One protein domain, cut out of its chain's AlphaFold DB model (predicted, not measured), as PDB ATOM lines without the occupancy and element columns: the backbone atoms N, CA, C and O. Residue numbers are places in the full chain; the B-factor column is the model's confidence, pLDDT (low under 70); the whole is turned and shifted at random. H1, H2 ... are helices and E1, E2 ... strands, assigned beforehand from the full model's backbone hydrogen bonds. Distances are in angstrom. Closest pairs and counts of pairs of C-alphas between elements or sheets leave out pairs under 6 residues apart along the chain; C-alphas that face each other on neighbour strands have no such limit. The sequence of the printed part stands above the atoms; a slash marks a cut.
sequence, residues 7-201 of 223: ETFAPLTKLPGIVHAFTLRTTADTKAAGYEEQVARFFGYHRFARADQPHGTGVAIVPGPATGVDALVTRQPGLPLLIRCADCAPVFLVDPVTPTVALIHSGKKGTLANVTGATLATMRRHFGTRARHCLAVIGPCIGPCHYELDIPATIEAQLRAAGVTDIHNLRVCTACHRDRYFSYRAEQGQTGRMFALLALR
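What this domain is: This is residues 7 to 201 of the 223 residues of the protein "Laccase domain-containing protein" of Verrucomicrobia bacterium (UniProt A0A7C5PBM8). Picture two sheets face to face, their strands running nearly the same line: a broad, twisted sheet of six strands, E2, E3, E6, E5, E7 and E8, and a smaller one of three, E1, E9 and E4, over part of it. Helices H4 and H5 cover the other face of the broad sheet, H2 covers the far face of the small one, and short H1 and H3 sit at the margins. The printed part has 195 residues, with five named helices and nine named strands in the order H1 E1 H2 E2 E3 E4 E5 E6 H3 H4 E7 H5 E8 E9; the broad sheet, E2 E3 E6 E5 E7 E8, is mixed, and the small one, E1 E9 E4, is antiparallel. The class is mixed, helices and strands, though under half of the residues, 88, are in named elements. The whole is compact, with a radius of gyration of the C-alphas of 15.1 A, and rounded, spanning 42 by 37 by 32 A.

How they stand to each other: Start with H1, residues 10 to 13, and E1, residues 18 to 23; their closest C-alphas, Leu 12 and Ile 18, are 6.8 A apart. Look at E1 beside E9, residues 194 to 200: they are antiparallel, with N 21 and O 197 3.0 A apart. E9 is also antiparallel to E4, residues 81 to 85, with N 83 and O 196 at 3.1 A. H2, residues 35 to 42, is on this sheet at a height of 9.7 A, slantwise to E9 at 46 degrees on the local plane; the closest C-alphas of the two are those of Val 39 and Phe 195, 7.7 A. In the larger sheet, E2, residues 59 to 61, is parallel to E3, residues 71 to 74, with N 60 and O 71 at 2.9 A. E3 is antiparallel to E6, residues 100 to 106, with N 72 and O 103 at 3.0 A. E5, residues 89 to 95, and E6 form a hairpin, with N 93 and O 102 at 2.9 A. E7, residues 135 to 138, is antiparallel to E5, with N 92 and O 137 at 2.9 A, and parallel to E8, residues 166 to 169, with N 138 and O 168 at 2.9 A. The two sheets make a sandwich, two sheets face to face; the closest C-alphas of E4 and E6, Leu 81 and Leu 103, are 6.3 A apart. H4, residues 115 to 127, runs along the strands at a height of 8.2 A, over E3 and E6. H5, residues 151 to 161, is on the same face at 8.3 A, over E7 and only just over E8, with 3 of its C-alphas; with their sheet, H4 and H5 make two layers, helices on one face. H4 touches H5 with residues 116 to 117 alone, at a steep tilt of 39 degrees, the same way; Gly 117 and Gln 158 have the closest C-alphas, 6.6 A. H3, residues 108 to 112, touches H5, the closest C-alphas being Thr 111 and Ile 155, 6.5 A. E7, H5, E8 is a strand-helix-strand unit, two parallel neighbours with a helix between, and E6, H3 H4, E7 is a split one with E5 between its strands; both crossovers are right-handed. Every O i to N i+4 pair is within hydrogen-bond range in H2, H3, H4 and H5; H1 is too short for one.

Where its parts are: Find C-alpha 10 at (9.038, 73.258, -132.366), where H1 begins. E1 then measures 16.5 A, E5 19.4 A and E6 19.1 A. Find C-alpha 115 at (6.547, 74.830, -156.389); from there H4 runs 17.7 A. H5 measures 15.3 A, and E9 runs 20.5 A to C-alpha 200 at (21.986, 77.548, -141.370).

The domain as a whole: The C-alphas farthest apart, Thr 27 and Gly 128, are 42.7 A apart. The printed part has no cut. The long links are E1 to H2, H2 to E2, E7 to H5 and E8 to E9, the last with 24 residues. The mean pLDDT of the printed part is 97.4, and no printed residue is under 70.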
ATOM      1  N   GLU A   7       7.342  84.046-133.928       97.81
ATOM      2  CA  GLU A   7       7.244  82.705-133.379       97.81
ATOM      3  C   GLU A   7       8.243  81.759-134.047       97.81
ATOM      4  O   GLU A   7       8.759  82.004-135.143       97.81
ATOM      5  N   THR A   8       8.516  80.654-133.358       98.31
ATOM      6  CA  THR A   8       9.320  79.548-133.873       98.31
ATOM      7  C   THR A   8       8.516  78.262-133.790       98.31
ATOM      8  O   THR A   8       7.694  78.065-132.898       98.31
ATOM      9  N   PHE A   9       8.755  77.366-134.737       98.19
ATOM     10  CA  PHE A   9       8.088  76.069-134.794       98.19
ATOM     11  C   PHE A   9       8.937  74.980-134.141       98.19
ATOM     12  O   PHE A   9      10.079  74.753-134.549       98.19
ATOM     13  N   ALA A  10       8.356  74.277-133.165       97.44
ATOM     14  CA  ALA A  10       9.038  73.258-132.366       97.44
ATOM     15  C   ALA A  10       9.803  72.188-133.178       97.44
ATOM     16  O   ALA A  10      10.892  71.820-132.739       97.44
ATOM     17  N   PRO A  11       9.316  71.694-134.338       97.44
ATOM     18  CA  PRO A  11      10.076  70.742-135.151       97.44
ATOM     19  C   PRO A  11      11.433  71.274-135.626       97.44
ATOM     20  O   PRO A  11      12.431  70.568-135.551       97.44
ATOM     21  N   LEU A  12      11.490  72.539-136.049       97.75
ATOM     22  CA  LEU A  12      12.718  73.167-136.541       97.75
ATOM     23  C   LEU A  12      13.647  73.573-135.394       97.75
ATOM     24  O   LEU A  12      14.858  73.425-135.519       97.75
ATOM     25  N   THR A  13      13.103  74.010-134.250       96.50
ATOM     26  CA  THR A  13      13.906  74.397-133.070       96.50
ATOM     27  C   THR A  13      14.726  73.226-132.519       96.50
ATOM     28  O   THR A  13      15.777  73.429-131.917       96.50
ATOM     29  N   LYS A  14      14.261  71.990-132.735       94.38
ATOM     30  CA  LYS A  14      14.966  70.766-132.332       94.38
ATOM     31  C   LYS A  14      16.154  70.424-133.239       94.38
ATOM     32  O   LYS A  14      16.984  69.611-132.839       94.38
ATOM     33  N   LEU A  15      16.249  71.009-134.436       95.00
ATOM     34  CA  LEU A  15      17.330  70.720-135.376       95.00
ATOM     35  C   LEU A  15      18.576  71.561-135.045       95.00
ATOM     36  O   LEU A  15      18.522  72.795-135.082       95.00
ATOM     37  N   PRO A  16      19.728  70.931-134.751       92.94
ATOM     38  CA  PRO A  16      20.945  71.664-134.440       92.94
ATOM     39  C   PRO A  16      21.414  72.469-135.654       92.94
ATOM     40  O   PRO A  16      21.416  71.990-136.785       92.94
ATOM     41  N   GLY A  17      21.842  73.707-135.411       93.44
ATOM     42  CA  GLY A  17      22.352  74.581-136.467       93.44
ATOM     43  C   GLY A  17      21.278  75.194-137.368       93.44
ATOM     44  O   GLY A  17      21.645  75.885-138.313       93.44
ATOM     45  N   ILE A  18      19.988  75.011-137.075       97.56
ATOM     46  CA  ILE A  18      18.901  75.724-137.753       97.56
ATOM     47  C   ILE A  18      18.531  76.982-136.969       97.56
ATOM     48  O   ILE A  18      18.469  76.988-135.738       97.56
ATOM     49  N   VAL A  19      18.327  78.073-137.702       97.44
ATOM     50  CA  VAL A  19      17.713  79.307-137.209       97.44
ATOM     51  C   VAL A  19      16.515  79.584-138.098       97.44
ATOM     52  O   VAL A  19      16.648  79.643-139.318       97.44
ATOM     53  N   HIS A  20      15.346  79.758-137.503       98.56
ATOM     54  CA  HIS A  20      14.134  80.115-138.223       98.56
ATOM     55  C   HIS A  20      13.271  81.042-137.385       98.56
ATOM     56  O   HIS A  20      13.354  81.051-136.157       98.56
ATOM     57  N   ALA A  21      12.422  81.794-138.066       98.44
ATOM     58  CA  ALA A  21      11.400  82.613-137.443       98.44
ATOM     59  C   ALA A  21      10.249  82.848-138.420       98.44
ATOM     60  O   ALA A  21      10.432  82.825-139.640       98.44
ATOM     61  N   PHE A  22       9.073  83.117-137.867       98.75
ATOM     62  CA  PHE A  22       7.945  83.672-138.596       98.75
ATOM     63  C   PHE A  22       7.441  84.897-137.844       98.75
ATOM     64  O   PHE A  22       7.023  84.784-136.691       98.75
ATOM     65  N   THR A  23       7.547  86.079-138.449       98.56
ATOM     66  CA  THR A  23       7.135  87.317-137.778       98.56
ATOM     67  C   THR A  23       5.618  87.369-137.643       98.56
ATOM     68  O   THR A  23       4.878  86.889-138.503       98.56
ATOM     69  N   LEU A  24       5.156  88.004-136.576       98.38
ATOM     70  CA  LEU A  24       3.745  88.205-136.288       98.38
ATOM     71  C   LEU A  24       3.292  89.593-136.752       98.38
ATOM     72  O   LEU A  24       4.084  90.422-137.211       98.38
ATOM     73  N   ARG A  25       1.986  89.830-136.655       96.94
ATOM     74  CA  ARG A  25       1.375  91.133-136.895       96.94
ATOM     75  C   ARG A  25       2.003  92.191-135.986       96.94
ATOM     76  O   ARG A  25       2.243  91.961-134.806       96.94
ATOM     77  N   THR A  26       2.198  93.378-136.550       95.62
ATOM     78  CA  THR A  26       2.606  94.589-135.830       95.62
ATOM     79  C   THR A  26       1.796  95.786-136.314       95.62
ATOM     80  O   THR A  26       1.058  95.695-137.296       95.62
ATOM     81  N   THR A  27       1.949  96.923-135.641       93.75
ATOM     82  CA  THR A  27       1.426  98.221-136.094       93.75
ATOM     83  C   THR A  27       2.363  98.939-137.071       93.75
ATOM     84  O   THR A  27       2.007  99.994-137.589       93.75
ATOM     85  N   ALA A  28       3.556  98.396-137.334       93.88
ATOM     86  CA  ALA A  28       4.521  98.997-138.247       93.88
ATOM     87  C   ALA A  28       4.113  98.797-139.718       93.88
ATOM     88  O   ALA A  28       3.484  97.797-140.076       93.88
ATOM     89  N   ASP A  29       4.545  99.709-140.597       94.81
ATOM     90  CA  ASP A  29       4.414  99.521-142.045       94.81
ATOM     91  C   ASP A  29       5.417  98.476-142.550       94.81
ATOM     92  O   ASP A  29       6.524  98.770-143.002       94.81
ATOM     93  N   THR A  30       4.997  97.219-142.477       96.69
ATOM     94  CA  THR A  30       5.756  96.049-142.938       96.69
ATOM     95  C   THR A  30       5.936  95.987-144.460       96.69
ATOM     96  O   THR A  30       6.642  95.110-144.952       96.69
ATOM     97  N   LYS A  31       5.315  96.886-145.238       95.94
ATOM     98  CA  LYS A  31       5.532  96.981-146.693       95.94
ATOM     99  C   LYS A  31       6.565  98.039-147.069       95.94
ATOM    100  O   LYS A  31       6.946  98.094-148.240       95.94
ATOM    101  N   ALA A  32       7.006  98.857-146.115       95.25
ATOM    102  CA  ALA A  32       7.998  99.890-146.358       95.25
ATOM    103  C   ALA A  32       9.291  99.295-146.939       95.25
ATOM    104  O   ALA A  32       9.750  98.217-146.543       95.25
ATOM    105  N   ALA A  33       9.905 100.021-147.876       92.50
ATOM    106  CA  ALA A  33      11.233  99.677-148.367       92.50
ATOM    107  C   ALA A  33      12.217  99.621-147.187       92.50
ATOM    108  O   ALA A  33      12.197 100.489-146.315       92.50
ATOM    109  N   GLY A  34      13.071  98.600-147.138       93.62
ATOM    110  CA  GLY A  34      13.994  98.417-146.019       93.62
ATOM    111  C   GLY A  34      13.465  97.540-144.877       93.62
ATOM    112  O   GLY A  34      14.220  97.263-143.945       93.62
ATOM    113  N   TYR A  35      12.188  97.126-144.874       95.88
ATOM    114  CA  TYR A  35      11.652  96.333-143.757       95.88
ATOM    115  C   TYR A  35      12.240  94.910-143.713       95.88
ATOM    116  O   TYR A  35      12.492  94.379-142.636       95.88
ATOM    117  N   GLU A  36      12.550  94.307-144.864       95.56
ATOM    118  CA  GLU A  36      13.237  93.005-144.932       95.56
ATOM    119  C   GLU A  36      14.641  93.079-144.316       95.56
ATOM    120  O   GLU A  36      15.039  92.203-143.547       95.56
ATOM    121  N   GLU A  37      15.368  94.164-144.588       96.31
ATOM    122  CA  GLU A  37      16.663  94.470-143.990       96.31
ATOM    123  C   GLU A  37      16.542  94.647-142.470       96.31
ATOM    124  O   GLU A  37      17.424  94.206-141.732       96.31
ATOM    125  N   GLN A  38      15.463  95.274-141.988       96.38
ATOM    126  CA  GLN A  38      15.191  95.405-140.552       96.38
ATOM    127  C   GLN A  38      14.946  94.040-139.902       96.38
ATOM    128  O   GLN A  38      15.541  93.762-138.862       96.38
ATOM    129  N   VAL A  39      14.146  93.172-140.534       97.00
ATOM    130  CA  VAL A  39      13.909  91.795-140.068       97.00
ATOM    131  C   VAL A  39      15.218  91.008-140.025       97.00
ATOM    132  O   VAL A  39      15.551  90.427-138.996       97.00
ATOM    133  N   ALA A  40      16.008  91.024-141.102       96.56
ATOM    134  CA  ALA A  40      17.290  90.324-141.139       96.56
ATOM    135  C   ALA A  40      18.244  90.816-140.033       96.56
ATOM    136  O   ALA A  40      18.822  90.000-139.311       96.56
ATOM    137  N   ARG A  41      18.355  92.140-139.843       96.56
ATOM    138  CA  ARG A  41      19.199  92.747-138.798       96.56
ATOM    139  C   ARG A  41      18.727  92.418-137.387       96.56
ATOM    140  O   ARG A  41      19.576  92.207-136.527       96.56
ATOM    141  N   PHE A  42      17.415  92.352-137.155       96.06
ATOM    142  CA  PHE A  42      16.851  91.942-135.867       96.06
ATOM    143  C   PHE A  42      17.325  90.537-135.470       96.06
ATOM    144  O   PHE A  42      17.684  90.312-134.319       96.06
ATOM    145  N   PHE A  43      17.442  89.622-136.437       95.19
ATOM    146  CA  PHE A  43      18.000  88.280-136.224       95.19
ATOM    147  C   PHE A  43      19.537  88.204-136.338       95.19
ATOM    148  O   PHE A  43      20.094  87.109-136.393       95.19
ATOM    149  N   GLY A  44      20.237  89.344-136.365       95.19
ATOM    150  CA  GLY A  44      21.703  89.406-136.381       95.19
ATOM    151  C   GLY A  44      22.348  89.202-137.755       95.19
ATOM    152  O   GLY A  44      23.543  88.922-137.835       95.19
ATOM    153  N   TYR A  45      21.591  89.339-138.847       95.50
ATOM    154  CA  TYR A  45      22.099  89.165-140.207       95.50
ATOM    155  C   TYR A  45      22.221  90.496-140.959       95.50
ATOM    156  O   TYR A  45      21.273  91.271-141.071       95.50
ATOM    157  N   HIS A  46      23.395  90.740-141.545       94.38
ATOM    158  CA  HIS A  46      23.666  91.926-142.375       94.38
ATOM    159  C   HIS A  46      23.521  91.669-143.880       94.38
ATOM    160  O   HIS A  46      23.558  92.603-144.680       94.38
ATOM    161  N   ARG A  47      23.371  90.401-144.273       94.81
ATOM    162  CA  ARG A  47      23.113  89.951-145.644       94.81
ATOM    163  C   ARG A  47      22.045  88.868-145.598       94.81
ATOM    164  O   ARG A  47      22.006  88.104-144.639       94.81
ATOM    165  N   PHE A  48      21.213  88.798-146.626       97.31
ATOM    166  CA  PHE A  48      20.155  87.802-146.758       97.31
ATOM    167  C   PHE A  48      19.840  87.563-148.235       97.31
ATOM    168  O   PHE A  48      20.158  88.388-149.096       97.31
ATOM    169  N   ALA A  49      19.219  86.425-148.522       98.19
ATOM    170  CA  ALA A  49      18.613  86.151-149.811       98.19
ATOM    171  C   ALA A  49      17.098  86.339-149.716       98.19
ATOM    172  O   ALA A  49      16.476  85.927-148.737       98.19
ATOM    173  N   ARG A  50      16.511  86.940-150.750       97.25
ATOM    174  CA  ARG A  50      15.065  87.150-150.870       97.25
ATOM    175  C   ARG A  50      14.574  86.791-152.265       97.25
ATOM    176  O   ARG A  50      15.342  86.868-153.225       97.25
ATOM    177  N   ALA A  51      13.300  86.445-152.347       95.50
ATOM    178  CA  ALA A  51      12.573  86.197-153.582       95.50
ATOM    179  C   ALA A  51      11.660  87.394-153.904       95.50
ATOM    180  O   ALA A  51      11.112  88.023-152.996       95.50
ATOM    181  N   ASP A  52      11.461  87.702-155.185       95.50
ATOM    182  CA  ASP A  52      10.499  88.719-155.635       95.50
ATOM    183  C   ASP A  52       9.046  88.208-155.685       95.50
ATOM    184  O   ASP A  52       8.120  89.019-155.635       95.50
ATOM    185  N   GLN A  53       8.850  86.885-155.651       97.75
ATOM    186  CA  GLN A  53       7.576  86.194-155.416       97.75
ATOM    187  C   GLN A  53       6.469  86.501-156.452       97.75
ATOM    188  O   GLN A  53       5.375  86.963-156.092       97.75
ATOM    189  N   PRO A  54       6.682  86.205-157.750       97.81
ATOM    190  CA  PRO A  54       5.666  86.359-158.794       97.81
ATOM    191  C   PRO A  54       4.517  85.333-158.703       97.81
ATOM    192  O   PRO A  54       3.635  85.335-159.565       97.81
ATOM    193  N   HIS A  55       4.484  84.485-157.663       96.31
ATOM    194  CA  HIS A  55       3.512  83.405-157.453       96.31
ATOM    195  C   HIS A  55       3.615  82.285-158.503       96.31
ATOM    196  O   HIS A  55       2.614  81.651-158.846       96.31
ATOM    197  N   GLY A  56       4.816  82.065-159.033       96.12
ATOM    198  CA  GLY A  56       5.153  80.980-159.943       96.12
ATOM    199  C   GLY A  56       5.791  79.791-159.223       96.12
ATOM    200  O   GLY A  56       5.505  79.494-158.062       96.12
ATOM    201  N   THR A  57       6.651  79.081-159.951       97.81
ATOM    202  CA  THR A  57       7.376  77.890-159.478       97.81
ATOM    203  C   THR A  57       8.891  78.034-159.596       97.81
ATOM    204  O   THR A  57       9.612  77.039-159.525       97.81
ATOM    205  N   GLY A  58       9.384  79.252-159.834       98.31
ATOM    206  CA  GLY A  58      10.812  79.512-159.956       98.31
ATOM    207  C   GLY A  58      11.536  79.214-158.643       98.31
ATOM    208  O   GLY A  58      11.059  79.578-157.566       98.31
ATOM    209  N   VAL A  59      12.692  78.559-158.742       98.75
ATOM    210  CA  VAL A  59      13.540  78.185-157.603       98.75
ATOM    211  C   VAL A  59      14.951  78.692-157.868       98.75
ATOM    212  O   VAL A  59      15.526  78.369-158.906       98.75
ATOM    213  N   ALA A  60      15.530  79.440-156.930       98.50
ATOM    214  CA  ALA A  60      16.913  79.900-157.021       98.50
ATOM    215  C   ALA A  60      17.796  79.230-155.964       98.50
ATOM    216  O   ALA A  60      17.449  79.174-154.784       98.50
ATOM    217  N   ILE A  61      18.980  78.784-156.382       98.44
ATOM    218  CA  ILE A  61      20.089  78.504-155.467       98.44
ATOM    219  C   ILE A  61      20.846  79.812-155.277       98.44
ATOM    220  O   ILE A  61      21.325  80.393-156.249       98.44
ATOM    221  N   VAL A  62      20.933  80.284-154.039       94.56
ATOM    222  CA  VAL A  62      21.302  81.674-153.762       94.56
ATOM    223  C   VAL A  62      22.545  81.813-152.892       94.56
ATOM    224  O   VAL A  62      22.726  81.067-151.924       94.56
ATOM    225  N   PRO A  63      23.330  82.867-153.172       88.25
ATOM    226  CA  PRO A  63      24.015  83.630-152.142       88.25
ATOM    227  C   PRO A  63      23.364  85.007-151.856       88.25
ATOM    228  O   PRO A  63      23.866  85.738-151.004       88.25
ATOM    229  N   GLY A  64      22.286  85.406-152.552       87.25
ATOM    230  CA  GLY A  64      21.653  86.731-152.419       87.25
ATOM    231  C   GLY A  64      20.253  86.834-153.051       87.25
ATOM    232  O   GLY A  64      19.637  85.802-153.311       87.25
ATOM    233  N   PRO A  65      19.719  88.055-153.269       91.94
ATOM    234  CA  PRO A  65      18.402  88.263-153.877       91.94
ATOM    235  C   PRO A  65      18.268  87.618-155.262       91.94
ATOM    236  O   PRO A  65      19.204  87.666-156.059       91.94
ATOM    237  N   ALA A  66      17.094  87.061-155.551       95.00
ATOM    238  CA  ALA A  66      16.769  86.428-156.826       95.00
ATOM    239  C   ALA A  66      15.421  86.932-157.365       95.00
ATOM    240  O   ALA A  66      14.518  87.253-156.589       95.00
ATOM    241  N   THR A  67      15.304  86.999-158.692       96.56
ATOM    242  CA  THR A  67      14.101  87.442-159.410       96.56
ATOM    243  C   THR A  67      13.436  86.292-160.164       96.56
ATOM    244  O   THR A  67      14.092  85.313-160.522       96.56
ATOM    245  N   GLY A  68      12.134  86.407-160.419       97.25
ATOM    246  CA  GLY A  68      11.339  85.384-161.089       97.25
ATOM    247  C   GLY A  68      11.147  84.104-160.269       97.25
ATOM    248  O   GLY A  68      10.873  83.053-160.852       97.25
ATOM    249  N   VAL A  69      11.320  84.156-158.942       98.31
ATOM    250  CA  VAL A  69      11.311  82.960-158.085       98.31
ATOM    251  C   VAL A  69      10.413  83.110-156.867       98.31
ATOM    252  O   VAL A  69      10.202  84.200-156.347       98.31
ATOM    253  N   ASP A  70       9.924  81.971-156.387       98.69
ATOM    254  CA  ASP A  70       9.108  81.850-155.179       98.69
ATOM    255  C   ASP A  70       9.761  80.931-154.136       98.69
ATOM    256  O   ASP A  70       9.304  80.858-152.999       98.69
ATOM    257  N   ALA A  71      10.857  80.257-154.490       98.81
ATOM    258  CA  ALA A  71      11.632  79.440-153.570       98.81
ATOM    259  C   ALA A  71      13.121  79.773-153.634       98.81
ATOM    260  O   ALA A  71      13.702  79.968-154.706       98.81
ATOM    261  N   LEU A  72      13.746  79.782-152.462       98.88
ATOM    262  CA  LEU A  72      15.177  79.984-152.290       98.88
ATOM    263  C   LEU A  72      15.785  78.726-151.679       98.88
ATOM    264  O   LEU A  72      15.175  78.110-150.806       98.88
ATOM    265  N   VAL A  73      16.993  78.368-152.105       98.81
ATOM    266  CA  VAL A  73      17.742  77.215-151.594       98.81
ATOM    267  C   VAL A  73      19.177  77.634-151.303       98.81
ATOM    268  O   VAL A  73      19.817  78.294-152.125       98.81
ATOM    269  N   THR A  74      19.724  77.224-150.161       98.19
ATOM    270  CA  THR A  74      21.148  77.422-149.875       98.19
ATOM    271  C   THR A  74      21.734  76.319-149.000       98.19
ATOM    272  O   THR A  74      21.036  75.632-148.253       98.19
ATOM    273  N   ARG A  75      23.056  76.176-149.091       96.50
ATOM    274  CA  ARG A  75      23.893  75.407-148.158       96.50
ATOM    275  C   ARG A  75      24.866  76.294-147.394       96.50
ATOM    276  O   ARG A  75      25.669  75.782-146.623       96.50
ATOM    277  N   GLN A  76      24.840  77.603-147.637       96.12
ATOM    278  CA  GLN A  76      25.800  78.531-147.063       96.12
ATOM    279  C   GLN A  76      25.428  78.841-145.604       96.12
ATOM    280  O   GLN A  76      24.379  79.442-145.358       96.12
ATOM    281  N   PRO A  77      26.280  78.489-144.624       95.88
ATOM    282  CA  PRO A  77      26.084  78.905-143.241       95.88
ATOM    283  C   PRO A  77      26.114  80.430-143.116       95.88
ATOM    284  O   PRO A  77      26.927  81.100-143.755       95.88
ATOM    285  N   GLY A  78      25.242  80.984-142.278       95.31
ATOM    286  CA  GLY A  78      25.159  82.421-142.026       95.31
ATOM    287  C   GLY A  78      24.441  83.238-143.103       95.31
ATOM    288  O   GLY A  78      24.406  84.460-142.983       95.31
ATOM    289  N   LEU A  79      23.861  82.599-144.125       96.81
ATOM    290  CA  LEU A  79      23.005  83.261-145.108       96.81
ATOM    291  C   LEU A  79      21.528  82.914-144.847       96.81
ATOM    292  O   LEU A  79      21.110  81.796-145.154       96.81
ATOM    293  N   PRO A  80      20.723  83.840-144.302       97.88
ATOM    294  CA  PRO A  80      19.296  83.626-144.142       97.88
ATOM    295  C   PRO A  80      18.564  83.766-145.479       97.88
ATOM    296  O   PRO A  80      18.847  84.655-146.287       97.88
ATOM    297  N   LEU A  81      17.593  82.884-145.675       98.75
ATOM    298  CA  LEU A  81      16.562  82.967-146.698       98.75
ATOM    299  C   LEU A  81      15.361  83.701-146.108       98.75
ATOM    300  O   LEU A  81      14.988  83.423-144.967       98.75
ATOM    301  N   LEU A  82      14.751  84.599-146.877       98.50
ATOM    302  CA  LEU A  82      13.632  85.417-146.429       98.50
ATOM    303  C   LEU A  82      12.540  85.491-147.503       98.50
ATOM    304  O   LEU A  82      12.823  85.741-148.675       98.50
ATOM    305  N   ILE A  83      11.290  85.272-147.094       98.50
ATOM    306  CA  ILE A  83      10.097  85.448-147.939       98.50
ATOM    307  C   ILE A  83       9.017  86.221-147.181       98.50
ATOM    308  O   ILE A  83       8.961  86.193-145.949       98.50
ATOM    309  N   ARG A  84       8.115  86.860-147.925       98.12
ATOM    310  CA  ARG A  84       6.972  87.614-147.397       98.12
ATOM    311  C   ARG A  84       5.684  86.820-147.533       98.12
ATOM    312  O   ARG A  84       5.450  86.209-148.570       98.12
ATOM    313  N   CYS A  85       4.816  86.871-146.532       97.06
ATOM    314  CA  CYS A  85       3.535  86.174-146.555       97.06
ATOM    315  C   CYS A  85       2.411  87.065-146.017       97.06
ATOM    316  O   CYS A  85       2.575  87.797-145.048       97.06
ATOM    317  N   ALA A  86       1.248  86.975-146.647       96.56
ATOM    318  CA  ALA A  86      -0.047  87.280-146.052       96.56
ATOM    319  C   ALA A  86      -1.017  86.321-146.744       96.56
ATOM    320  O   ALA A  86      -1.250  86.467-147.941       96.56
ATOM    321  N   ASP A  87      -1.473  85.294-146.024       98.50
ATOM    322  CA  ASP A  87      -2.244  84.128-146.499       98.50
ATOM    323  C   ASP A  87      -1.507  83.055-147.311       98.50
ATOM    324  O   ASP A  87      -1.827  81.877-147.161       98.50
ATOM    325  N   CYS A  88      -0.532  83.404-148.153       98.38
ATOM    326  CA  CYS A  88       0.270  82.386-148.849       98.38
ATOM    327  C   CYS A  88       1.117  81.578-147.854       98.38
ATOM    328  O   CYS A  88       1.557  82.117-146.838       98.38
ATOM    329  N   ALA A  89       1.355  80.298-148.146       98.75
ATOM    330  CA  ALA A  89       2.038  79.398-147.229       98.75
ATOM    331  C   ALA A  89       3.564  79.536-147.287       98.75
ATOM    332  O   ALA A  89       4.143  79.303-148.353       98.75
ATOM    333  N   PRO A  90       4.235  79.842-146.160       98.81
ATOM    334  CA  PRO A  90       5.664  79.622-146.029       98.81
ATOM    335  C   PRO A  90       5.928  78.132-145.772       98.81
ATOM    336  O   PRO A  90       5.439  77.564-144.793       98.81
ATOM    337  N   VAL A  91       6.716  77.492-146.635       98.94
ATOM    338  CA  VAL A  91       7.167  76.106-146.443       98.94
ATOM    339  C   VAL A  91       8.662  76.103-146.163       98.94
ATOM    340  O   VAL A  91       9.461  76.571-146.976       98.94
ATOM    341  N   PHE A  92       9.028  75.568-145.006       98.94
ATOM    342  CA  PHE A  92      10.401  75.398-144.553       98.94
ATOM    343  C   PHE A  92      10.824  73.969-144.873       98.94
ATOM    344  O   PHE A  92      10.162  73.029-144.435       98.94
ATOM    345  N   LEU A  93      11.916  73.802-145.612       98.81
ATOM    346  CA  LEU A  93      12.519  72.502-145.893       98.81
ATOM    347  C   LEU A  93      13.947  72.478-145.368       98.81
ATOM    348  O   LEU A  93      14.745  73.361-145.682       98.81
ATOM    349  N   VAL A  94      14.273  71.441-144.603       98.81
ATOM    350  CA  VAL A  94      15.616  71.222-144.064       98.81
ATOM    351  C   VAL A  94      16.040  69.793-144.352       98.81
ATOM    352  O   VAL A  94      15.384  68.862-143.900       98.81
ATOM    353  N   ASP A  95      17.151  69.616-145.064       98.44
ATOM    354  CA  ASP A  95      17.867  68.342-145.155       98.44
ATOM    355  C   ASP A  95      19.073  68.391-144.197       98.44
ATOM    356  O   ASP A  95      20.072  69.041-144.518       98.44
ATOM    357  N   PRO A  96      19.008  67.744-143.018       96.19
ATOM    358  CA  PRO A  96      20.112  67.719-142.065       96.19
ATOM    359  C   PRO A  96      21.220  66.729-142.460       96.19
ATOM    360  O   PRO A  96      22.351  66.879-142.006       96.19
ATOM    361  N   VAL A  97      20.925  65.729-143.302       96.19
ATOM    362  CA  VAL A  97      21.905  64.718-143.745       96.19
ATOM    363  C   VAL A  97      22.833  65.309-144.799       96.19
ATOM    364  O   VAL A  97      24.039  65.069-144.789       96.19
ATOM    365  N   THR A  98      22.269  66.106-145.704       93.31
ATOM    366  CA  THR A  98      23.016  66.912-146.669       93.31
ATOM    367  C   THR A  98      22.705  68.378-146.395       93.31
ATOM    368  O   THR A  98      21.852  68.921-147.095       93.31
ATOM    369  N   PRO A  99      23.373  69.026-145.410       92.62
ATOM    370  CA  PRO A  99      22.983  70.323-144.850       92.62
ATOM    371  C   PRO A  99      22.610  71.348-145.920       92.62
ATOM    372  O   PRO A  99      23.482  71.972-146.532       92.62
ATOM    373  N   THR A 100      21.308  71.444-146.177       97.69
ATOM    374  CA  THR A 100      20.681  72.256-147.221       97.69
ATOM    375  C   THR A 100      19.335  72.697-146.692       97.69
ATOM    376  O   THR A 100      18.559  71.883-146.191       97.69
ATOM    377  N   VAL A 101      19.050  73.984-146.821       98.69
ATOM    378  CA  VAL A 101      17.768  74.559-146.431       98.69
ATOM    379  C   VAL A 101      17.103  75.198-147.635       98.69
ATOM    380  O   VAL A 101      17.779  75.736-148.518       98.69
ATOM    381  N   ALA A 102      15.778  75.145-147.664       98.88
ATOM    382  CA  ALA A 102      14.977  75.871-148.627       98.88
ATOM    383  C   ALA A 102      13.780  76.535-147.952       98.88
ATOM    384  O   ALA A 102      13.175  75.977-147.034       98.88
ATOM    385  N   LEU A 103      13.446  77.729-148.429       98.88
ATOM    386  CA  LEU A 103      12.304  78.501-147.964       98.88
ATOM    387  C   LEU A 103      11.435  78.863-149.163       98.88
ATOM    388  O   LEU A 103      11.925  79.436-150.138       98.88
ATOM    389  N   ILE A 104      10.162  78.482-149.094       98.94
ATOM    390  CA  ILE A 104       9.242  78.509-150.231       98.94
ATOM    391  C   ILE A 104       8.032  79.367-149.891       98.94
ATOM    392  O   ILE A 104       7.371  79.141-148.880       98.94
ATOM    393  N   HIS A 105       7.710  80.302-150.774       98.88
ATOM    394  CA  HIS A 105       6.435  80.994-150.822       98.88
ATOM    395  C   HIS A 105       5.470  80.216-151.725       98.88
ATOM    396  O   HIS A 105       5.694  80.083-152.925       98.88
ATOM    397  N   SER A 106       4.383  79.695-151.160       98.50
ATOM    398  CA  SER A 106       3.397  78.902-151.899       98.50
ATOM    399  C   SER A 106       1.996  79.491-151.733       98.50
ATOM    400  O   SER A 106       1.270  79.191-150.787       98.50
ATOM    401  N   GLY A 107       1.623  80.386-152.650       97.00
ATOM    402  CA  GLY A 107       0.233  80.823-152.839       97.00
ATOM    403  C   GLY A 107      -0.530  79.901-153.793       97.00
ATOM    404  O   GLY A 107       0.054  78.983-154.356       97.00
ATOM    405  N   LYS A 108      -1.812  80.186-154.075       97.50
ATOM    406  CA  LYS A 108      -2.672  79.353-154.950       97.50
ATOM    407  C   LYS A 108      -1.985  78.887-156.242       97.50
ATOM    408  O   LYS A 108      -1.981  77.695-156.529       97.50
ATOM    409  N   LYS A 109      -1.406  79.812-157.018       97.88
ATOM    410  CA  LYS A 109      -0.742  79.493-158.296       97.88
ATOM    411  C   LYS A 109       0.466  78.569-158.100       97.88
ATOM    412  O   LYS A 109       0.528  77.524-158.740       97.88
ATOM    413  N   GLY A 110       1.369  78.911-157.180       98.19
ATOM    414  CA  GLY A 110       2.549  78.099-156.862       98.19
ATOM    415  C   GLY A 110       2.193  76.724-156.290       98.19
ATOM    416  O   GLY A 110       2.801  75.729-156.674       98.19
ATOM    417  N   THR A 111       1.167  76.640-155.436       98.56
ATOM    418  CA  THR A 111       0.649  75.372-154.905       98.56
ATOM    419  C   THR A 111       0.093  74.497-156.023       98.56
ATOM    420  O   THR A 111       0.514  73.353-156.152       98.56
ATOM    421  N   LEU A 112      -0.795  75.016-156.878       98.50
ATOM    422  CA  LEU A 112      -1.368  74.244-157.991       98.50
ATOM    423  C   LEU A 112      -0.303  73.792-159.002       98.50
ATOM    424  O   LEU A 112      -0.403  72.699-159.551       98.50
ATOM    425  N   ALA A 113       0.737  74.601-159.205       98.38
ATOM    426  CA  ALA A 113       1.867  74.276-160.070       98.38
ATOM    427  C   ALA A 113       2.994  73.490-159.358       98.38
ATOM    428  O   ALA A 113       4.014  73.184-159.970       98.38
ATOM    429  N   ASN A 114       2.810  73.128-158.083       98.62
ATOM    430  CA  ASN A 114       3.728  72.319-157.276       98.62
ATOM    431  C   ASN A 114       5.153  72.904-157.125       98.62
ATOM    432  O   ASN A 114       6.160  72.215-157.324       98.62
ATOM    433  N   VAL A 115       5.258  74.175-156.711       98.88
ATOM    434  CA  VAL A 115       6.547  74.830-156.389       98.88
ATOM    435  C   VAL A 115       7.358  74.060-155.335       98.88
ATOM    436  O   VAL A 115       8.589  74.022-155.385       98.88
ATOM    437  N   THR A 116       6.688  73.377-154.405       98.69
ATOM    438  CA  THR A 116       7.337  72.540-153.389       98.69
ATOM    439  C   THR A 116       8.052  71.338-154.012       98.69
ATOM    440  O   THR A 116       9.219  71.085-153.702       98.69
ATOM    441  N   GLY A 117       7.406  70.642-154.951       98.69
ATOM    442  CA  GLY A 117       8.027  69.568-155.726       98.69
ATOM    443  C   GLY A 117       9.185  70.065-156.594       98.69
ATOM    444  O   GLY A 117      10.243  69.432-156.616       98.69
ATOM    445  N   ALA A 118       9.031  71.228-157.239       98.81
ATOM    446  CA  ALA A 118      10.112  71.866-157.993       98.81
ATOM    447  C   ALA A 118      11.328  72.165-157.096       98.81
ATOM    448  O   ALA A 118      12.466  71.890-157.475       98.81
ATOM    449  N   THR A 119      11.091  72.634-155.869       98.88
ATOM    450  CA  THR A 119      12.151  72.924-154.893       98.88
ATOM    451  C   THR A 119      12.899  71.661-154.469       98.88
ATOM    452  O   THR A 119      14.130  71.633-154.524       98.88
ATOM    453  N   LEU A 120      12.186  70.582-154.127       98.81
ATOM    454  CA  LEU A 120      12.803  69.290-153.798       98.81
ATOM    455  C   LEU A 120      13.594  68.710-154.980       98.81
ATOM    456  O   LEU A 120      14.681  68.160-154.787       98.81
ATOM    457  N   ALA A 121      13.088  68.857-156.208       98.69
ATOM    458  CA  ALA A 121      13.799  68.433-157.411       98.69
ATOM    459  C   ALA A 121      15.108  69.217-157.607       98.69
ATOM    460  O   ALA A 121      16.131  68.607-157.933       98.69
ATOM    461  N   THR A 122      15.099  70.530-157.355       98.75
ATOM    462  CA  THR A 122      16.297  71.382-157.367       98.75
ATOM    463  C   THR A 122      17.291  70.959-156.286       98.75
ATOM    464  O   THR A 122      18.456  70.710-156.596       98.75
ATOM    465  N   MET A 123      16.846  70.780-155.036       98.62
ATOM    466  CA  MET A 123      17.715  70.313-153.945       98.62
ATOM    467  C   MET A 123      18.360  68.959-154.278       98.62
ATOM    468  O   MET A 123      19.570  68.785-154.125       98.62
ATOM    469  N   ARG A 124      17.578  68.010-154.809       98.44
ATOM    470  CA  ARG A 124      18.079  66.699-155.242       98.44
ATOM    471  C   ARG A 124      19.118  66.822-156.351       98.44
ATOM    472  O   ARG A 124      20.184  66.226-156.242       98.44
ATOM    473  N   ARG A 125      18.813  67.580-157.411       98.38
ATOM    474  CA  ARG A 125      19.684  67.728-158.589       98.38
ATOM    475  C   ARG A 125      21.029  68.358-158.233       98.38
ATOM    476  O   ARG A 125      22.046  67.917-158.753       98.38
ATOM    477  N   HIS A 126      21.028  69.381-157.383       98.12
ATOM    478  CA  HIS A 126      22.224  70.189-157.134       98.12
ATOM    479  C   HIS A 126      23.023  69.755-155.910       98.12
ATOM    480  O   HIS A 126      24.232  69.966-155.868       98.12
ATOM    481  N   PHE A 127      22.368  69.158-154.915       97.81
ATOM    482  CA  PHE A 127      23.018  68.819-153.652       97.81
ATOM    483  C   PHE A 127      22.957  67.337-153.316       97.81
ATOM    484  O   PHE A 127      23.658  66.909-152.409       97.81
ATOM    485  N   GLY A 128      22.168  66.541-154.040       97.88
ATOM    486  CA  GLY A 128      21.961  65.132-153.712       97.88
ATOM    487  C   GLY A 128      20.980  64.910-152.561       97.88
ATOM    488  O   GLY A 128      20.880  63.788-152.061       97.88
ATOM    489  N   THR A 129      20.233  65.947-152.156       98.38
ATOM    490  CA  THR A 129      19.178  65.831-151.146       98.38
ATOM    491  C   THR A 129      18.198  64.726-151.507       98.38
ATOM    492  O   THR A 129      17.735  64.603-152.646       98.38
ATOM    493  N   ARG A 130      17.846  63.924-150.503       98.50
ATOM    494  CA  ARG A 130      16.814  62.895-150.623       98.50
ATOM    495  C   ARG A 130      15.603  63.345-149.831       98.50
ATOM    496  O   ARG A 130      15.736  63.632-148.650       98.50
ATOM    497  N   ALA A 131      14.425  63.332-150.453       98.31
ATOM    498  CA  ALA A 131      13.190  63.807-149.825       98.31
ATOM    499  C   ALA A 131      12.922  63.162-148.454       98.31
ATOM    500  O   ALA A 131      12.542  63.854-147.520       98.31
ATOM    501  N   ARG A 132      13.224  61.867-148.295       98.44
ATOM    502  CA  ARG A 132      13.086  61.152-147.014       98.44
ATOM    503  C   ARG A 132      13.971  61.678-145.877       98.44
ATOM    504  O   ARG A 132      13.709  61.341-144.734       98.44
ATOM    505  N   HIS A 133      15.048  62.403-146.186       98.25
ATOM    506  CA  HIS A 133      15.898  63.043-145.182       98.25
ATOM    507  C   HIS A 133      15.350  64.413-144.781       98.25
ATOM    508  O   HIS A 133      15.758  64.941-143.754       98.25
ATOM    509  N   CYS A 134      14.471  65.005-145.593       98.62
ATOM    510  CA  CYS A 134      13.957  66.331-145.324       98.62
ATOM    511  C   CYS A 134      12.950  66.305-144.173       98.62
ATOM    512  O   CYS A 134      12.043  65.472-144.161       98.62
ATOM    513  N   LEU A 135      13.066  67.291-143.288       98.75
ATOM    514  CA  LEU A 135      11.981  67.752-142.433       98.75
ATOM    515  C   LEU A 135      11.298  68.935-143.121       98.75
ATOM    516  O   LEU A 135      11.971  69.860-143.596       98.75
ATOM    517  N   ALA A 136       9.967  68.912-143.171       98.88
ATOM    518  CA  ALA A 136       9.155  69.988-143.721       98.88
ATOM    519  C   ALA A 136       8.237  70.606-142.660       98.88
ATOM    520  O   ALA A 136       7.529  69.887-141.959       98.88
ATOM    521  N   VAL A 137       8.182  71.938-142.592       98.94
ATOM    522  CA  VAL A 137       7.138  72.662-141.847       98.94
ATOM    523  C   VAL A 137       6.332  73.525-142.805       98.94
ATOM    524  O   VAL A 137       6.901  74.338-143.532       98.94
ATOM    525  N   ILE A 138       5.009  73.375-142.780       98.94
ATOM    526  CA  ILE A 138       4.067  74.274-143.455       98.94
ATOM    527  C   ILE A 138       3.568  75.260-142.399       98.94
ATOM    528  O   ILE A 138       2.850  74.865-141.476       98.94
ATOM    529  N   GLY A 139       4.008  76.515-142.501       98.69
ATOM    530  CA  GLY A 139       3.703  77.560-141.526       98.69
ATOM    531  C   GLY A 139       2.271  78.110-141.624       98.69
ATOM    532  O   GLY A 139       1.475  77.630-142.439       98.69
ATOM    533  N   PRO A 140       1.929  79.128-140.809       98.75
ATOM    534  CA  PRO A 140       0.606  79.746-140.829       98.75
ATOM    535  C   PRO A 140       0.272  80.311-142.213       98.75
ATOM    536  O   PRO A 140       1.059  81.049-142.809       98.75
ATOM    537  N   CYS A 141      -0.901  79.955-142.728       98.75
ATOM    538  CA  CYS A 141      -1.389  80.358-144.046       98.75
ATOM    539  C   CYS A 141      -2.915  80.338-144.069       98.75
ATOM    540  O   CYS A 141      -3.537  79.960-143.082       98.75
ATOM    541  N   ILE A 142      -3.556  80.765-145.152       98.56
ATOM    542  CA  ILE A 142      -5.018  80.738-145.202       98.56
ATOM    543  C   ILE A 142      -5.532  79.296-145.265       98.56
ATOM    544  O   ILE A 142      -5.074  78.482-146.067       98.56
ATOM    545  N   GLY A 143      -6.473  78.977-144.378       97.75
ATOM    546  CA  GLY A 143      -7.090  77.657-144.292       97.75
ATOM    547  C   GLY A 143      -8.352  77.526-145.153       97.75
ATOM    548  O   GLY A 143      -8.922  78.536-145.577       97.75
ATOM    549  N   PRO A 144      -8.858  76.290-145.335       97.12
ATOM    550  CA  PRO A 144     -10.063  76.017-146.125       97.12
ATOM    551  C   PRO A 144     -11.334  76.671-145.557       97.12
ATOM    552  O   PRO A 144     -12.314  76.856-146.266       97.12
ATOM    553  N   CYS A 145     -11.319  77.081-144.285       97.31
ATOM    554  CA  CYS A 145     -12.407  77.846-143.676       97.31
ATOM    555  C   CYS A 145     -12.577  79.263-144.258       97.31
ATOM    556  O   CYS A 145     -13.627  79.863-144.065       97.31
ATOM    557  N   HIS A 146     -11.562  79.807-144.942       97.56
ATOM    558  CA  HIS A 146     -11.575  81.168-145.502       97.56
ATOM    559  C   HIS A 146     -11.104  81.227-146.966       97.56
ATOM    560  O   HIS A 146     -10.993  82.314-147.544       97.56
ATOM    561  N   TYR A 147     -10.815  80.077-147.580       97.19
ATOM    562  CA  TYR A 147     -10.335  79.994-148.953       97.19
ATOM    563  C   TYR A 147     -10.788  78.702-149.626       97.19
ATOM    564  O   TYR A 147     -10.804  77.644-149.014       97.19
ATOM    565  N   GLU A 148     -11.120  78.790-150.912       94.94
ATOM    566  CA  GLU A 148     -11.637  77.671-151.715       94.94
ATOM    567  C   GLU A 148     -10.637  76.517-151.904       94.94
ATOM    568  O   GLU A 148     -11.035  75.385-152.158       94.94
ATOM    569  N   LEU A 149      -9.335  76.802-151.794       96.12
ATOM    570  CA  LEU A 149      -8.267  75.816-151.906       96.12
ATOM    571  C   LEU A 149      -7.688  75.536-150.520       96.12
ATOM    572  O   LEU A 149      -7.169  76.449-149.875       96.12
ATOM    573  N   ASP A 150      -7.672  74.267-150.109       98.31
ATOM    574  CA  ASP A 150      -6.892  73.826-148.951       98.31
ATOM    575  C   ASP A 150      -5.398  73.783-149.322       98.31
ATOM    576  O   ASP A 150      -4.824  72.736-149.644       98.31
ATOM    577  N   ILE A 151      -4.779  74.967-149.341       98.25
ATOM    578  CA  ILE A 151      -3.348  75.164-149.595       98.25
ATOM    579  C   ILE A 151      -2.494  74.274-148.676       98.25
ATOM    580  O   ILE A 151      -1.678  73.513-149.209       98.25
ATOM    581  N   PRO A 152      -2.657  74.299-147.334       98.56
ATOM    582  CA  PRO A 152      -1.799  73.505-146.467       98.56
ATOM    583  C   PRO A 152      -1.953  71.997-146.700       98.56
ATOM    584  O   PRO A 152      -0.940  71.298-146.711       98.56
ATOM    585  N   ALA A 153      -3.165  71.470-146.919       98.69
ATOM    586  CA  ALA A 153      -3.327  70.044-147.236       98.69
ATOM    587  C   ALA A 153      -2.720  69.669-148.591       98.69
ATOM    588  O   ALA A 153      -2.106  68.610-148.719       98.69
ATOM    589  N   THR A 154      -2.864  70.538-149.594       98.81
ATOM    590  CA  THR A 154      -2.328  70.289-150.939       98.81
ATOM    591  C   THR A 154      -0.801  70.222-150.912       98.81
ATOM    592  O   THR A 154      -0.215  69.297-151.474       98.81
ATOM    593  N   ILE A 155      -0.150  71.153-150.205       98.88
ATOM    594  CA  ILE A 155       1.310  71.144-150.020       98.88
ATOM    595  C   ILE A 155       1.749  69.888-149.256       98.88
ATOM    596  O   ILE A 155       2.724  69.245-149.642       98.88
ATOM    597  N   GLU A 156       1.033  69.504-148.196       98.88
ATOM    598  CA  GLU A 156       1.331  68.278-147.445       98.88
ATOM    599  C   GLU A 156       1.260  67.031-148.340       98.88
ATOM    600  O   GLU A 156       2.172  66.202-148.316       98.88
ATOM    601  N   ALA A 157       0.227  66.916-149.180       98.88
ATOM    602  CA  ALA A 157       0.096  65.818-150.136       98.88
ATOM    603  C   ALA A 157       1.248  65.802-151.159       98.88
ATOM    604  O   ALA A 157       1.801  64.739-151.445       98.88
ATOM    605  N   GLN A 158       1.661  66.970-151.661       98.88
ATOM    606  CA  GLN A 158       2.802  67.102-152.575       98.88
ATOM    607  C   GLN A 158       4.123  66.672-151.925       98.88
ATOM    608  O   GLN A 158       4.912  65.962-152.550       98.88
ATOM    609  N   LEU A 159       4.354  67.056-150.666       98.88
ATOM    610  CA  LEU A 159       5.524  66.636-149.890       98.88
ATOM    611  C   LEU A 159       5.556  65.113-149.706       98.88
ATOM    612  O   LEU A 159       6.589  64.488-149.966       98.88
ATOM    613  N   ARG A 160       4.422  64.505-149.326       98.81
ATOM    614  CA  ARG A 160       4.306  63.042-149.182       98.81
ATOM    615  C   ARG A 160       4.558  62.326-150.505       98.81
ATOM    616  O   ARG A 160       5.348  61.388-150.541       98.81
ATOM    617  N   ALA A 161       3.955  62.802-151.595       98.75
ATOM    618  CA  ALA A 161       4.150  62.235-152.930       98.75
ATOM    619  C   ALA A 161       5.613  62.328-153.402       98.75
ATOM    620  O   ALA A 161       6.103  61.434-154.087       98.75
ATOM    621  N   ALA A 162       6.338  63.378-153.002       98.56
ATOM    622  CA  ALA A 162       7.765  63.519-153.278       98.56
ATOM    623  C   ALA A 162       8.662  62.617-152.401       98.56
ATOM    624  O   ALA A 162       9.865  62.527-152.655       98.56
ATOM    625  N   GLY A 163       8.098  61.946-151.390       98.69
ATOM    626  CA  GLY A 163       8.802  61.031-150.491       98.69
ATOM    627  C   GLY A 163       9.332  61.675-149.208       98.69
ATOM    628  O   GLY A 163      10.197  61.085-148.558       98.69
ATOM    629  N   VAL A 164       8.857  62.873-148.844       98.75
ATOM    630  CA  VAL A 164       9.124  63.457-147.522       98.75
ATOM    631  C   VAL A 164       8.295  62.704-146.486       98.75
ATOM    632  O   VAL A 164       7.092  62.518-146.663       98.75
ATOM    633  N   THR A 165       8.945  62.241-145.421       98.25
ATOM    634  CA  THR A 165       8.297  61.424-144.381       98.25
ATOM    635  C   THR A 165       8.050  62.203-143.093       98.25
ATOM    636  O   THR A 165       7.072  61.926-142.403       98.25
ATOM    637  N   ASP A 166       8.873  63.218-142.823       98.62
ATOM    638  CA  ASP A 166       8.771  64.085-141.655       98.62
ATOM    639  C   ASP A 166       8.144  65.433-142.047       98.62
ATOM    640  O   ASP A 166       8.806  66.332-142.575       98.62
ATOM    641  N   ILE A 167       6.821  65.535-141.888       98.88
ATOM    642  CA  ILE A 167       6.030  66.695-142.315       98.88
ATOM    643  C   ILE A 167       5.195  67.197-141.145       98.88
ATOM    644  O   ILE A 167       4.356  66.478-140.600       98.88
ATOM    645  N   HIS A 168       5.359  68.477-140.834       98.75
ATOM    646  CA  HIS A 168       4.589  69.184-139.826       98.75
ATOM    647  C   HIS A 168       3.751  70.274-140.479       98.75
ATOM    648  O   HIS A 168       4.236  71.349-140.836       98.75
ATOM    649  N   ASN A 169       2.463  69.996-140.622       98.50
ATOM    650  CA  ASN A 169       1.489  70.971-141.074       98.50
ATOM    651  C   ASN A 169       0.857  71.651-139.860       98.50
ATOM    652  O   ASN A 169       0.140  70.994-139.108       98.50
ATOM    653  N   LEU A 170       1.120  72.945-139.651       98.19
ATOM    654  CA  LEU A 170       0.625  73.632-138.452       98.19
ATOM    655  C   LEU A 170      -0.897  73.805-138.451       98.19
ATOM    656  O   LEU A 170      -1.477  73.965-137.383       98.19
ATOM    657  N   ARG A 171      -1.539  73.785-139.631       97.56
ATOM    658  CA  ARG A 171      -2.996  73.961-139.794       97.56
ATOM    659  C   ARG A 171      -3.543  75.229-139.108       97.56
ATOM    660  O   ARG A 171      -4.701  75.270-138.704       97.56
ATOM    661  N   VAL A 172      -2.727  76.284-139.023       98.38
ATOM    662  CA  VAL A 172      -3.110  77.591-138.464       98.38
ATOM    663  C   VAL A 172      -3.566  78.519-139.585       98.38
ATOM    664  O   VAL A 172      -2.784  78.830-140.483       98.38
ATOM    665  N   CYS A 173      -4.819  78.979-139.505       98.62
ATOM    666  CA  CYS A 173      -5.408  79.894-140.480       98.62
ATOM    667  C   CYS A 173      -5.091  81.365-140.157       98.62
ATOM    668  O   CYS A 173      -5.551  81.888-139.139       98.62
ATOM    669  N   THR A 174      -4.394  82.070-141.053       98.69
ATOM    670  CA  THR A 174      -4.078  83.507-140.898       98.69
ATOM    671  C   THR A 174      -5.322  84.395-140.837       98.69
ATOM    672  O   THR A 174      -5.349  85.366-140.087       98.69
ATOM    673  N   ALA A 175      -6.379  84.041-141.573       98.38
ATOM    674  CA  ALA A 175      -7.646  84.773-141.570       98.38
ATOM    675  C   ALA A 175      -8.467  84.574-140.279       98.38
ATOM    676  O   ALA A 175      -9.203  85.478-139.887       98.38
ATOM    677  N   CYS A 176      -8.323  83.430-139.594       98.50
ATOM    678  CA  CYS A 176      -8.971  83.201-138.296       98.50
ATOM    679  C   CYS A 176      -8.293  83.992-137.170       98.50
ATOM    680  O   CYS A 176      -8.969  84.503-136.284       98.50
ATOM    681  N   HIS A 177      -6.962  84.099-137.211       97.94
ATOM    682  CA  HIS A 177      -6.139  84.660-136.135       97.94
ATOM    683  C   HIS A 177      -5.557  86.024-136.526       97.94
ATOM    684  O   HIS A 177      -4.341  86.227-136.562       97.94
ATOM    685  N   ARG A 178      -6.440  86.968-136.873       97.19
ATOM    686  CA  ARG A 178      -6.052  88.322-137.312       97.19
ATOM    687  C   ARG A 178      -5.406  89.152-136.209       97.19
ATOM    688  O   ARG A 178      -4.732  90.119-136.515       97.19
ATOM    689  N   ASP A 179      -5.583  88.777-134.952       96.44
ATOM    690  CA  ASP A 179      -4.843  89.318-133.814       96.44
ATOM    691  C   ASP A 179      -3.333  89.034-133.922       96.44
ATOM    692  O   ASP A 179      -2.519  89.875-133.549       96.44
ATOM    693  N   ARG A 180      -2.955  87.890-134.508       97.75
ATOM    694  CA  ARG A 180      -1.559  87.437-134.623       97.75
ATOM    695  C   ARG A 180      -0.964  87.565-136.016       97.75
ATOM    696  O   ARG A 180       0.248  87.721-136.131       97.75
ATOM    697  N   TYR A 181      -1.777  87.502-137.068       98.56
ATOM    698  CA  TYR A 181      -1.297  87.463-138.450       98.56
ATOM    699  C   TYR A 181      -1.989  88.498-139.336       98.56
ATOM    700  O   TYR A 181      -3.168  88.812-139.161       98.56
ATOM    701  N   PHE A 182      -1.260  89.002-140.328       98.50
ATOM    702  CA  PHE A 182      -1.830  89.704-141.478       98.50
ATOM    703  C   PHE A 182      -2.562  88.718-142.397       98.50
ATOM    704  O   PHE A 182      -2.088  87.603-142.627       98.50
ATOM    705  N   SER A 183      -3.702  89.130-142.955       98.50
ATOM    706  CA  SER A 183      -4.466  88.319-143.906       98.50
ATOM    707  C   SER A 183      -4.953  89.171-145.069       98.50
ATOM    708  O   SER A 183      -5.818  90.030-144.926       98.50
ATOM    709  N   TYR A 184      -4.410  88.908-146.257       97.81
ATOM    710  CA  TYR A 184      -4.763  89.625-147.479       97.81
ATOM    711  C   TYR A 184      -6.249  89.475-147.815       97.81
ATOM    712  O   TYR A 184      -6.907  90.446-148.179       97.81
ATOM    713  N   ARG A 185      -6.791  88.264-147.684       97.00
ATOM    714  CA  ARG A 185      -8.177  87.932-147.996       97.00
ATOM    715  C   ARG A 185      -9.134  88.547-146.986       97.00
ATOM    716  O   ARG A 185     -10.107  89.167-147.406       97.00
ATOM    717  N   ALA A 186      -8.866  88.394-145.689       96.81
ATOM    718  CA  ALA A 186      -9.759  88.916-144.656       96.81
ATOM    719  C   ALA A 186      -9.732  90.452-144.568       96.81
ATOM    720  O   ALA A 186     -10.713  91.052-144.144       96.81
ATOM    721  N   GLU A 187      -8.631  91.082-144.986       97.06
ATOM    722  CA  GLU A 187      -8.445  92.541-144.974       97.06
ATOM    723  C   GLU A 187      -8.535  93.158-146.382       97.06
ATOM    724  O   GLU A 187      -8.087  94.280-146.606       97.06
ATOM    725  N   GLN A 188      -9.096  92.423-147.352       96.25
ATOM    726  CA  GLN A 188      -9.409  92.918-148.702       96.25
ATOM    727  C   GLN A 188      -8.221  93.614-149.399       96.25
ATOM    728  O   GLN A 188      -8.359  94.631-150.075       96.25
ATOM    729  N   GLY A 189      -7.022  93.064-149.210       93.25
ATOM    730  CA  GLY A 189      -5.766  93.551-149.776       93.25
ATOM    731  C   GLY A 189      -5.093  94.700-149.022       93.25
ATOM    732  O   GLY A 189      -3.911  94.970-149.262       93.25
ATOM    733  N   GLN A 190      -5.777  95.321-148.064       93.94
ATOM    734  CA  GLN A 190      -5.265  96.434-147.265       93.94
ATOM    735  C   GLN A 190      -4.581  95.921-145.995       93.94
ATOM    736  O   GLN A 190      -5.061  96.092-144.882       93.94
ATOM    737  N   THR A 191      -3.440  95.255-146.174       96.81
ATOM    738  CA  THR A 191      -2.716  94.626-145.063       96.81
ATOM    739  C   THR A 191      -1.195  94.692-145.203       96.81
ATOM    740  O   THR A 191      -0.669  95.001-146.284       96.81
ATOM    741  N   GLY A 192      -0.506  94.399-144.098       97.50
ATOM    742  CA  GLY A 192       0.937  94.209-143.997       97.50
ATOM    743  C   GLY A 192       1.407  92.836-144.490       97.50
ATOM    744  O   GLY A 192       0.694  92.123-145.201       97.50
ATOM    745  N   ARG A 193       2.641  92.463-144.151       97.88
ATOM    746  CA  ARG A 193       3.231  91.152-144.449       97.88
ATOM    747  C   ARG A 193       3.918  90.592-143.210       97.88
ATOM    748  O   ARG A 193       4.615  91.309-142.501       97.88
ATOM    749  N   MET A 194       3.735  89.297-142.989       98.38
ATOM    750  CA  MET A 194       4.655  88.503-142.186       98.38
ATOM    751  C   MET A 194       5.892  88.170-143.018       98.38
ATOM    752  O   MET A 194       5.845  88.145-144.251       98.38
ATOM    753  N   PHE A 195       6.975  87.840-142.333       98.50
ATOM    754  CA  PHE A 195       8.222  87.391-142.924       98.50
ATOM    755  C   PHE A 195       8.582  86.032-142.345       98.50
ATOM    756  O   PHE A 195       8.591  85.850-141.128       98.50
ATOM    757  N   ALA A 196       8.885  85.081-143.218       98.75
ATOM    758  CA  ALA A 196       9.524  83.839-142.819       98.75
ATOM    759  C   ALA A 196      11.029  83.973-143.043       98.75
ATOM    760  O   ALA A 196      11.451  84.475-144.086       98.75
ATOM    761  N   LEU A 197      11.818  83.509-142.076       98.69
ATOM    762  CA  LEU A 197      13.273  83.451-142.144       98.69
ATOM    763  C   LEU A 197      13.737  82.022-141.872       98.69
ATOM    764  O   LEU A 197      13.248  81.386-140.940       98.69
ATOM    765  N   LEU A 198      14.696  81.531-142.657       98.81
ATOM    766  CA  LEU A 198      15.353  80.240-142.438       98.81
ATOM    767  C   LEU A 198      16.839  80.339-142.777       98.81
ATOM    768  O   LEU A 198      17.200  80.798-143.856       98.81
ATOM    769  N   ALA A 199      17.703  79.880-141.880       98.19
ATOM    770  CA  ALA A 199      19.143  79.917-142.058       98.19
ATOM    771  C   ALA A 199      19.822  78.690-141.452       98.19
ATOM    772  O   ALA A 199      19.389  78.134-140.440       98.19
ATOM    773  N   LEU A 200      20.962  78.338-142.039       97.12
ATOM    774  CA  LEU A 200      21.986  77.548-141.370       97.12
ATOM    775  C   LEU A 200      22.801  78.486-140.469       97.12
ATOM    776  O   LEU A 200      23.248  79.547-140.913       97.12
ATOM    777  N   ARG A 201      23.012  78.116-139.206       93.75
ATOM    778  CA  ARG A 201      23.818  78.894-138.255       93.75
ATOM    779  C   ARG A 201      25.258  79.026-138.774       93.75
ATOM    780  O   ARG A 201      25.787  78.040-139.288       93.75
TER     781      ARG A 201